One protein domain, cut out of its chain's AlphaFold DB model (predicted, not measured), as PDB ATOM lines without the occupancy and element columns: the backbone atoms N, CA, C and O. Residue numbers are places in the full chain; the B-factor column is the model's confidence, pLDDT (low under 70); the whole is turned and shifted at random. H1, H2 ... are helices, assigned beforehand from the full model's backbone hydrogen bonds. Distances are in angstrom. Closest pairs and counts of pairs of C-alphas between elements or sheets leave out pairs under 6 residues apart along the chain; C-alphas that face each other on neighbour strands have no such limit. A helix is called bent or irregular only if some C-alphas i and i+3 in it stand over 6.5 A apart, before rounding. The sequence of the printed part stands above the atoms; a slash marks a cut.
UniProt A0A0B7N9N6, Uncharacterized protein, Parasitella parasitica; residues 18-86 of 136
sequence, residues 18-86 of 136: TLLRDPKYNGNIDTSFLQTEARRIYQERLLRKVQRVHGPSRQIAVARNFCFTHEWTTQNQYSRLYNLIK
ATOM      1  N   THR A  18     -32.139 -31.458 -40.561       88.75
ATOM      2  CA  THR A  18     -30.792 -31.190 -41.099       88.75
ATOM      3  C   THR A  18     -29.917 -30.360 -40.152       88.75
ATOM      4  O   THR A  18     -28.696 -30.297 -40.317       88.75
ATOM      5  N   LEU A  19     -30.517 -29.734 -39.133       88.62
ATOM      6  CA  LEU A  19     -29.803 -29.011 -38.081       88.62
ATOM      7  C   LEU A  19     -29.302 -29.924 -36.951       88.62
ATOM      8  O   LEU A  19     -28.509 -29.475 -36.113       88.62
ATOM      9  N   LEU A  20     -29.725 -31.191 -36.911       91.31
ATOM     10  CA  LEU A  20     -29.249 -32.184 -35.953       91.31
ATOM     11  C   LEU A  20     -27.885 -32.728 -36.389       91.31
ATOM     12  O   LEU A  20     -27.789 -33.693 -37.132       91.31
ATOM     13  N   ARG A  21     -26.812 -32.089 -35.913       89.81
ATOM     14  CA  ARG A  21     -25.417 -32.442 -36.253       89.81
ATOM     15  C   ARG A  21     -24.708 -33.330 -35.224       89.81
ATOM     16  O   ARG A  21     -23.508 -33.559 -35.338       89.81
ATOM     17  N   ASP A  22     -25.413 -33.756 -34.180       91.00
ATOM     18  CA  ASP A  22     -24.853 -34.645 -33.156       91.00
ATOM     19  C   ASP A  22     -24.682 -36.053 -33.762       91.00
ATOM     20  O   ASP A  22     -25.658 -36.565 -34.317       91.00
ATOM     21  N   PRO A  23     -23.495 -36.690 -33.665       91.38
ATOM     22  CA  PRO A  23     -23.236 -38.009 -34.243       91.38
ATOM     23  C   PRO A  23     -24.258 -39.087 -33.881       91.38
ATOM     24  O   PRO A  23     -24.454 -40.017 -34.659       91.38
ATOM     25  N   LYS A  24     -24.947 -38.966 -32.739       90.56
ATOM     26  CA  LYS A  24     -26.005 -39.911 -32.348       90.56
ATOM     27  C   LYS A  24     -27.240 -39.883 -33.259       90.56
ATOM     28  O   LYS A  24     -28.049 -40.799 -33.196       90.56
ATOM     29  N   TYR A  25     -27.408 -38.825 -34.054       90.38
ATOM     30  CA  TYR A  25     -28.478 -38.695 -35.043       90.38
ATOM     31  C   TYR A  25     -28.027 -39.100 -36.455       90.38
ATOM     32  O   TYR A  25     -28.811 -39.007 -37.398       90.38
ATOM     33  N   ASN A  26     -26.781 -39.559 -36.613       85.81
ATOM     34  CA  ASN A  26     -26.265 -40.023 -37.894       85.81
ATOM     35  C   ASN A  26     -26.662 -41.489 -38.131       85.81
ATOM     36  O   ASN A  26     -26.564 -42.323 -37.232       85.81
ATOM     37  N   GLY A  27     -27.050 -41.814 -39.364       82.50
ATOM     38  CA  GLY A  27     -27.388 -43.175 -39.797       82.50
ATOM     39  C   GLY A  27     -28.786 -43.273 -40.408       82.50
ATOM     40  O   GLY A  27     -29.433 -42.261 -40.662       82.50
ATOM     41  N   ASN A  28     -29.260 -44.503 -40.629       76.75
ATOM     42  CA  ASN A  28     -30.623 -44.787 -41.102       76.75
ATOM     43  C   ASN A  28     -31.638 -44.648 -39.956       76.75
ATOM     44  O   ASN A  28     -32.283 -45.614 -39.553       76.75
ATOM     45  N   ILE A  29     -31.730 -43.446 -39.392       85.94
ATOM     46  CA  ILE A  29     -32.735 -43.099 -38.390       85.94
ATOM     47  C   ILE A  29     -33.979 -42.597 -39.114       85.94
ATOM     48  O   ILE A  29     -33.891 -41.861 -40.097       85.94
ATOM     49  N   ASP A  30     -35.144 -42.994 -38.613       91.75
ATOM     50  CA  ASP A  30     -36.417 -42.555 -39.163       91.75
ATOM     51  C   ASP A  30     -36.551 -41.021 -39.139       91.75
ATOM     52  O   ASP A  30     -36.269 -40.347 -38.143       91.75
ATOM     53  N   THR A  31     -37.029 -40.461 -40.248       90.25
ATOM     54  CA  THR A  31     -37.185 -39.013 -40.421       90.25
ATOM     55  C   THR A  31     -38.211 -38.443 -39.442       90.25
ATOM     56  O   THR A  31     -38.025 -37.334 -38.936       90.25
ATOM     57  N   SER A  32     -39.262 -39.206 -39.110       91.69
ATOM     58  CA  SER A  32     -40.287 -38.759 -38.156       91.69
ATOM     59  C   SER A  32     -39.722 -38.586 -36.739       91.69
ATOM     60  O   SER A  32     -40.028 -37.607 -36.044       91.69
ATOM     61  N   PHE A  33     -38.818 -39.487 -36.343       93.31
ATOM     62  CA  PHE A  33     -38.088 -39.397 -35.085       93.31
ATOM     63  C   PHE A  33     -37.187 -38.160 -35.068       93.31
ATOM     64  O   PHE A  33     -37.253 -37.368 -34.126       93.31
ATOM     65  N   LEU A  34     -36.399 -37.942 -36.127       93.69
ATOM     66  CA  LEU A  34     -35.503 -36.786 -36.215       93.69
ATOM     67  C   LEU A  34     -36.267 -35.458 -36.149       93.69
ATOM     68  O   LEU A  34     -35.835 -34.530 -35.468       93.69
ATOM     69  N   GLN A  35     -37.429 -35.366 -36.796       93.88
ATOM     70  CA  GLN A  35     -38.265 -34.166 -36.742       93.88
ATOM     71  C   GLN A  35     -38.849 -33.929 -35.344       93.88
ATOM     72  O   GLN A  35     -38.855 -32.800 -34.842       93.88
ATOM     73  N   THR A  36     -39.312 -34.994 -34.687       94.44
ATOM     74  CA  THR A  36     -39.805 -34.930 -33.304       94.44
ATOM     75  C   THR A  36     -38.706 -34.457 -32.359       94.44
ATOM     76  O   THR A  36     -38.931 -33.599 -31.502       94.44
ATOM     77  N   GLU A  37     -37.496 -34.960 -32.554       95.38
ATOM     78  CA  GLU A  37     -36.355 -34.639 -31.714       95.38
ATOM     79  C   GLU A  37     -35.828 -33.216 -31.959       95.38
ATOM     80  O   GLU A  37     -35.545 -32.491 -31.002       95.38
ATOM     81  N   ALA A  38     -35.790 -32.760 -33.216       95.06
ATOM     82  CA  ALA A  38     -35.488 -31.370 -33.558       95.06
ATOM     83  C   ALA A  38     -36.470 -30.408 -32.875       95.06
ATOM     84  O   ALA A  38     -36.052 -29.449 -32.215       95.06
ATOM     85  N   ARG A  39     -37.772 -30.722 -32.925       95.50
ATOM     86  CA  ARG A  39     -38.810 -29.966 -32.213       95.50
ATOM     87  C   ARG A  39     -38.585 -29.963 -30.705       95.50
ATOM     88  O   ARG A  39     -38.635 -28.895 -30.093       95.50
ATOM     89  N   ARG A  40     -38.306 -31.124 -30.105       96.25
ATOM     90  CA  ARG A  40     -38.040 -31.251 -28.663       96.25
ATOM     91  C   ARG A  40     -36.863 -30.370 -28.234       96.25
ATOM     92  O   ARG A  40     -36.977 -29.629 -27.257       96.25
ATOM     93  N   ILE A  41     -35.756 -30.406 -28.979       95.69
ATOM     94  CA  ILE A  41     -34.555 -29.602 -28.708       95.69
ATOM     95  C   ILE A  41     -34.849 -28.109 -28.864       95.69
ATOM     96  O   ILE A  41     -34.415 -27.305 -28.034       95.69
ATOM     97  N   TYR A  42     -35.570 -27.721 -29.917       95.88
ATOM     98  CA  TYR A  42     -35.941 -26.326 -30.134       95.88
ATOM     99  C   TYR A  42     -36.777 -25.787 -28.969       95.88
ATOM    100  O   TYR A  42     -36.423 -24.763 -28.379       95.88
ATOM    101  N   GLN A  43     -37.815 -26.522 -28.570       96.81
ATOM    102  CA  GLN A  43     -38.654 -26.194 -27.418       96.81
ATOM    103  C   GLN A  43     -37.844 -26.055 -26.132       96.81
ATOM    104  O   GLN A  43     -37.947 -25.046 -25.435       96.81
ATOM    105  N   GLU A  44     -36.976 -27.021 -25.840       96.56
ATOM    106  CA  GLU A  44     -36.113 -26.985 -24.659       96.56
ATOM    107  C   GLU A  44     -35.214 -25.736 -24.642       96.56
ATOM    108  O   GLU A  44     -35.070 -25.067 -23.613       96.56
ATOM    109  N   ARG A  45     -34.651 -25.360 -25.797       96.06
ATOM    110  CA  ARG A  45     -33.849 -24.137 -25.935       96.06
ATOM    111  C   ARG A  45     -34.679 -22.877 -25.703       96.06
ATOM    112  O   ARG A  45     -34.176 -21.958 -25.055       96.06
ATOM    113  N   LEU A  46     -35.916 -22.817 -26.197       96.69
ATOM    114  CA  LEU A  46     -36.813 -21.687 -25.944       96.69
ATOM    115  C   LEU A  46     -37.103 -21.529 -24.452       96.69
ATOM    116  O   LEU A  46     -36.953 -20.429 -23.923       96.69
ATOM    117  N   LEU A  47     -37.426 -22.617 -23.750       97.19
ATOM    118  CA  LEU A  47     -37.697 -22.575 -22.309       97.19
ATOM    119  C   LEU A  47     -36.478 -22.078 -21.518       97.19
ATOM    120  O   LEU A  47     -36.608 -21.198 -20.666       97.19
ATOM    121  N   ARG A  48     -35.270 -22.552 -21.856       97.44
ATOM    122  CA  ARG A  48     -34.022 -22.048 -21.252       97.44
ATOM    123  C   ARG A  48     -33.782 -20.568 -21.554       97.44
ATOM    124  O   ARG A  48     -33.287 -19.850 -20.689       97.44
ATOM    125  N   LYS A  49     -34.119 -20.090 -22.760       96.62
ATOM    126  CA  LYS A  49     -34.044 -18.655 -23.088       96.62
ATOM    127  C   LYS A  49     -34.985 -17.848 -22.199       96.62
ATOM    128  O   LYS A  49     -34.548 -16.838 -21.660       96.62
ATOM    129  N   VAL A  50     -36.221 -18.310 -21.995       97.06
ATOM    130  CA  VAL A  50     -37.169 -17.638 -21.094       97.06
ATOM    131  C   VAL A  50     -36.607 -17.545 -19.679       97.06
ATOM    132  O   VAL A  50     -36.616 -16.465 -19.106       97.06
ATOM    133  N   GLN A  51     -36.048 -18.628 -19.135       95.75
ATOM    134  CA  GLN A  51     -35.457 -18.626 -17.786       95.75
ATOM    135  C   GLN A  51     -34.311 -17.613 -17.621       95.75
ATOM    136  O   GLN A  51     -34.071 -17.130 -16.518       95.75
ATOM    137  N   ARG A  52     -33.612 -17.269 -18.708       96.75
ATOM    138  CA  ARG A  52     -32.534 -16.267 -18.710       96.75
ATOM    139  C   ARG A  52     -33.035 -14.830 -18.872       96.75
ATOM    140  O   ARG A  52     -32.258 -13.904 -18.665       96.75
ATOM    141  N   VAL A  53     -34.301 -14.617 -19.243       96.81
ATOM    142  CA  VAL A  53     -34.882 -13.269 -19.309       96.81
ATOM    143  C   VAL A  53     -34.940 -12.696 -17.897       96.81
ATOM    144  O   VAL A  53     -35.438 -13.334 -16.975       96.81
ATOM    145  N   HIS A  54     -34.456 -11.470 -17.713       95.50
ATOM    146  CA  HIS A  54     -34.488 -10.823 -16.406       95.50
ATOM    147  C   HIS A  54     -35.916 -10.444 -16.012       95.50
ATOM    148  O   HIS A  54     -36.581  -9.719 -16.751       95.50
ATOM    149  N   GLY A  55     -36.341 -10.821 -14.806       95.00
ATOM    150  CA  GLY A  55     -37.599 -10.382 -14.193       95.00
ATOM    151  C   GLY A  55     -38.772 -11.352 -14.428       95.00
ATOM    152  O   GLY A  55     -39.161 -11.542 -15.582       95.00
ATOM    153  N   PRO A  56     -39.404 -11.888 -13.364       95.62
ATOM    154  CA  PRO A  56     -40.484 -12.880 -13.461       95.62
ATOM    155  C   PRO A  56     -41.639 -12.484 -14.390       95.62
ATOM    156  O   PRO A  56     -42.104 -13.286 -15.194       95.62
ATOM    157  N   SER A  57     -42.082 -11.224 -14.339       96.31
ATOM    158  CA  SER A  57     -43.177 -10.738 -15.190       96.31
ATOM    159  C   SER A  57     -42.829 -10.792 -16.680       96.31
ATOM    160  O   SER A  57     -43.661 -11.190 -17.492       96.31
ATOM    161  N   ARG A  58     -41.586 -10.444 -17.045       97.12
ATOM    162  CA  ARG A  58     -41.112 -10.523 -18.435       97.12
ATOM    163  C   ARG A  58     -40.929 -11.969 -18.877       97.12
ATOM    164  O   ARG A  58     -41.312 -12.298 -19.993       97.12
ATOM    165  N   GLN A  59     -40.421 -12.837 -18.003       97.69
ATOM    166  CA  GLN A  59     -40.327 -14.272 -18.284       97.69
ATOM    167  C   GLN A  59     -41.702 -14.863 -18.626       97.69
ATOM    168  O   GLN A  59     -41.851 -15.511 -19.659       97.69
ATOM    169  N   ILE A  60     -42.725 -14.575 -17.813       97.25
ATOM    170  CA  ILE A  60     -44.098 -15.045 -18.051       97.25
ATOM    171  C   ILE A  60     -44.657 -14.480 -19.360       97.25
ATOM    172  O   ILE A  60     -45.254 -15.228 -20.130       97.25
ATOM    173  N   ALA A  61     -44.451 -13.190 -19.643       97.50
ATOM    174  CA  ALA A  61     -44.921 -12.578 -20.886       97.50
ATOM    175  C   ALA A  61     -44.307 -13.247 -22.128       97.50
ATOM    176  O   ALA A  61     -45.029 -13.584 -23.067       97.50
ATOM    177  N   VAL A  62     -42.995 -13.509 -22.111       97.50
ATOM    178  CA  VAL A  62     -42.305 -14.206 -23.208       97.50
ATOM    179  C   VAL A  62     -42.786 -15.656 -23.321       97.50
ATOM    180  O   VAL A  62     -43.098 -16.101 -24.423       97.50
ATOM    181  N   ALA A  63     -42.916 -16.378 -22.201       97.31
ATOM    182  CA  ALA A  63     -43.445 -17.744 -22.190       97.31
ATOM    183  C   ALA A  63     -44.858 -17.815 -22.785       97.31
ATOM    184  O   ALA A  63     -45.160 -18.705 -23.578       97.31
ATOM    185  N   ARG A  64     -45.715 -16.855 -22.421       97.62
ATOM    186  CA  ARG A  64     -47.080 -16.745 -22.932       97.62
ATOM    187  C   ARG A  64     -47.076 -16.502 -24.442       97.62
ATOM    188  O   ARG A  64     -47.804 -17.187 -25.151       97.62
ATOM    189  N   ASN A  65     -46.230 -15.595 -24.935       97.62
ATOM    190  CA  ASN A  65     -46.100 -15.326 -26.370       97.62
ATOM    191  C   ASN A  65     -45.645 -16.579 -27.147       97.62
ATOM    192  O   ASN A  65     -46.228 -16.933 -28.168       97.62
ATOM    193  N   PHE A  66     -44.649 -17.306 -26.632       96.75
ATOM    194  CA  PHE A  66     -44.179 -18.549 -27.257       96.75
ATOM    195  C   PHE A  66     -45.245 -19.649 -27.279       96.75
ATOM    196  O   PHE A  66     -45.292 -20.414 -28.236       96.75
ATOM    197  N   CYS A  67     -46.096 -19.727 -26.255       97.44
ATOM    198  CA  CYS A  67     -47.122 -20.760 -26.152       97.44
ATOM    199  C   CYS A  67     -48.392 -20.448 -26.955       97.44
ATOM    200  O   CYS A  67     -48.896 -21.333 -27.630       97.44
ATOM    201  N   PHE A  68     -48.930 -19.228 -26.864       96.69
ATOM    202  CA  PHE A  68     -50.278 -18.919 -27.368       96.69
ATOM    203  C   PHE A  68     -50.296 -18.097 -28.656       96.69
ATOM    204  O   PHE A  68     -51.308 -18.085 -29.344       96.69
ATOM    205  N   THR A  69     -49.215 -17.384 -28.971       95.31
ATOM    206  CA  THR A  69     -49.138 -16.581 -30.201       95.31
ATOM    207  C   THR A  69     -48.418 -17.338 -31.302       95.31
ATOM    208  O   THR A  69     -48.839 -17.303 -32.452       95.31
ATOM    209  N   HIS A  70     -47.333 -18.027 -30.949       93.56
ATOM    210  CA  HIS A  70     -46.501 -18.731 -31.921       93.56
ATOM    211  C   HIS A  70     -46.606 -20.257 -31.859       93.56
ATOM    212  O   HIS A  70     -46.059 -20.922 -32.732       93.56
ATOM    213  N   GLU A  71     -47.239 -20.809 -30.817       94.81
ATOM    214  CA  GLU A  71     -47.373 -22.259 -30.597       94.81
ATOM    215  C   GLU A  71     -46.037 -23.028 -30.643       94.81
ATOM    216  O   GLU A  71     -45.972 -24.225 -30.918       94.81
ATOM    217  N   TRP A  72     -44.929 -22.347 -30.342       95.00
ATOM    218  CA  TRP A  72     -43.604 -22.954 -30.373       95.00
ATOM    219  C   TRP A  72     -43.396 -23.919 -29.212       95.00
ATOM    220  O   TRP A  72     -42.686 -24.909 -29.366       95.00
ATOM    221  N   THR A  73     -44.013 -23.645 -28.062       96.38
ATOM    222  CA  THR A  73     -43.984 -24.486 -26.856       96.38
ATOM    223  C   THR A  73     -45.385 -24.956 -26.493       96.38
ATOM    224  O   THR A  73     -46.361 -24.269 -26.775       96.38
ATOM    225  N   THR A  74     -45.491 -26.088 -25.801       96.56
ATOM    226  CA  THR A  74     -46.794 -26.642 -25.406       96.56
ATOM    227  C   THR A  74     -47.351 -25.982 -24.144       96.56
ATOM    228  O   THR A  74     -46.608 -25.490 -23.292       96.56
ATOM    229  N   GLN A  75     -48.670 -26.059 -23.957       96.88
ATOM    230  CA  GLN A  75     -49.324 -25.561 -22.743       96.88
ATOM    231  C   GLN A  75     -48.796 -26.246 -21.472       96.88
ATOM    232  O   GLN A  75     -48.639 -25.599 -20.442       96.88
ATOM    233  N   ASN A  76     -48.454 -27.537 -21.541       97.31
ATOM    234  CA  ASN A  76     -47.864 -28.250 -20.407       97.31
ATOM    235  C   ASN A  76     -46.491 -27.667 -20.019       97.31
ATOM    236  O   ASN A  76     -46.220 -27.454 -18.835       97.31
ATOM    237  N   GLN A  77     -45.652 -27.358 -21.013       97.06
ATOM    238  CA  GLN A  77     -44.363 -26.696 -20.797       97.06
ATOM    239  C   GLN A  77     -44.552 -25.297 -20.200       97.06
ATOM    240  O   GLN A  77     -43.853 -24.949 -19.247       97.06
ATOM    241  N   TYR A  78     -45.523 -24.527 -20.705       97.38
ATOM    242  CA  TYR A  78     -45.874 -23.220 -20.153       97.38
ATOM    243  C   TYR A  78     -46.302 -23.315 -18.684       97.38
ATOM    244  O   TYR A  78     -45.737 -22.612 -17.851       97.38
ATOM    245  N   SER A  79     -47.232 -24.211 -18.335       96.56
ATOM    246  CA  SER A  79     -47.713 -24.364 -16.956       96.56
ATOM    247  C   SER A  79     -46.592 -24.751 -15.989       96.56
ATOM    248  O   SER A  79     -46.480 -24.179 -14.905       96.56
ATOM    249  N   ARG A  80     -45.708 -25.677 -16.390       96.31
ATOM    250  CA  ARG A  80     -44.528 -26.048 -15.590       96.31
ATOM    251  C   ARG A  80     -43.591 -24.860 -15.382       96.31
ATOM    252  O   ARG A  80     -43.147 -24.620 -14.262       96.31
ATOM    253  N   LEU A  81     -43.310 -24.109 -16.445       95.94
ATOM    254  CA  LEU A  81     -42.447 -22.935 -16.377       95.94
ATOM    255  C   LEU A  81     -43.074 -21.819 -15.527       95.94
ATOM    256  O   LEU A  81     -42.373 -21.184 -14.747       95.94
ATOM    257  N   TYR A  82     -44.387 -21.614 -15.626       96.06
ATOM    258  CA  TYR A  82     -45.120 -20.647 -14.815       96.06
ATOM    259  C   TYR A  82     -44.987 -20.956 -13.320       96.06
ATOM    260  O   TYR A  82     -44.623 -20.072 -12.547       96.06
ATOM    261  N   ASN A  83     -45.196 -22.218 -12.932       95.06
ATOM    262  CA  ASN A  83     -45.054 -22.666 -11.544       95.06
ATOM    263  C   ASN A  83     -43.612 -22.538 -11.031       95.06
ATOM    264  O   ASN A  83     -43.407 -22.264  -9.853       95.06
ATOM    265  N   LEU A  84     -42.615 -22.700 -11.906       94.56
ATOM    266  CA  LEU A  84     -41.211 -22.482 -11.555       94.56
ATOM    267  C   LEU A  84     -40.907 -20.996 -11.296       94.56
ATOM    268  O   LEU A  84     -40.157 -20.672 -10.382       94.56
ATOM    269  N   ILE A  85     -41.475 -20.095 -12.101       93.88
ATOM    270  CA  ILE A  85     -41.245 -18.644 -11.994       93.88
ATOM    271  C   ILE A  85     -42.014 -18.039 -10.810       93.88
ATOM    272  O   ILE A  85     -41.521 -17.130 -10.140       93.88
ATOM    273  N   LYS A  86     -43.237 -18.516 -10.564       91.62
ATOM    274  CA  LYS A  86     -44.100 -18.110  -9.450       91.62
ATOM    275  C   LYS A  86     -44.524 -19.353  -8.666       91.62
ATOM    276  O   LYS A  86     -45.637 -19.840  -8.879       91.62
TER     277      LYS A  86
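This is residues 18 to 86 of the 136 residues of an uncharacterized protein of Parasitella parasitica (UniProt A0A0B7N9N6). One long helix, H1, has a short helical hairpin of H2 and H3 folded back beside its last part, while its first part reaches away from that hairpin; at that far end of H1 the first residues, 18 to 30, make a loop with no named element. The three helices form an up-and-down bundle, each running against the one before it, but only the last part of H1 shares in it, and residues 27 to 32 stick out. The printed part has 69 residues, with three named helices in the order H1, H2, H3 and no named strand, and its class is all helix. The whole is loose, with a radius of gyration of the C-alphas of 14.3 A, and spans 44 by 20 by 17 A.

Begin at C-alpha 18, at (-30.792, -31.190, -41.099), and read through residues 18 to 30, which hold no named element. Find C-alpha 31 at (-37.185, -39.013, -40.421); from there H1, residues 31 to 52, runs 31.8 A to C-alpha 52 at (-32.534, -16.267, -18.710). After three residues H2 takes residues 56 to 69 and covers 19.2 A. It is neither bent nor irregular, but only just: C-alphas 66 and 69 are 6.1 A apart. After five more residues H3, residues 75 to 85, covers 15.1 A and ends with C-alpha 85 at (-41.245, -18.644, -11.994).

Look first at residues 47 to 51 of H1 and residues 59 to 63 of H2, the parts with which these two helices touch. Their closest C-alphas are those of Val 50 and Gln 59, 5.4 A apart. H1 and H2 form a helical hairpin, with a shallow tilt of 28 degrees, opposite ways. Go on to H2 and H3, a second helical hairpin; they touch, with a shallow tilt of 3 degrees, opposite ways. Their closest C-alphas are those of Pro 56 and Ile 85, 6.0 A apart. H1 and H3 are close but not clearly touching: their closest C-alphas, those of Leu 47 and Leu 81, are 7.6 A apart. They run the same way at a shallow tilt of 26 degrees. In H1, H2 and H3 every O i to N i+4 pair is within hydrogen-bond range.

The two C-alphas farthest apart are those of Asn 28 and Ser 57, 44.6 A, and you will find Asn 28 among residues 27 to 32, which stand free. The links from H1 to H2 and from H2 to H3 are both tight. The printed part has no cut. In the B-factor column the mean pLDDT of the printed part is 94.4, and no printed residue is under 70.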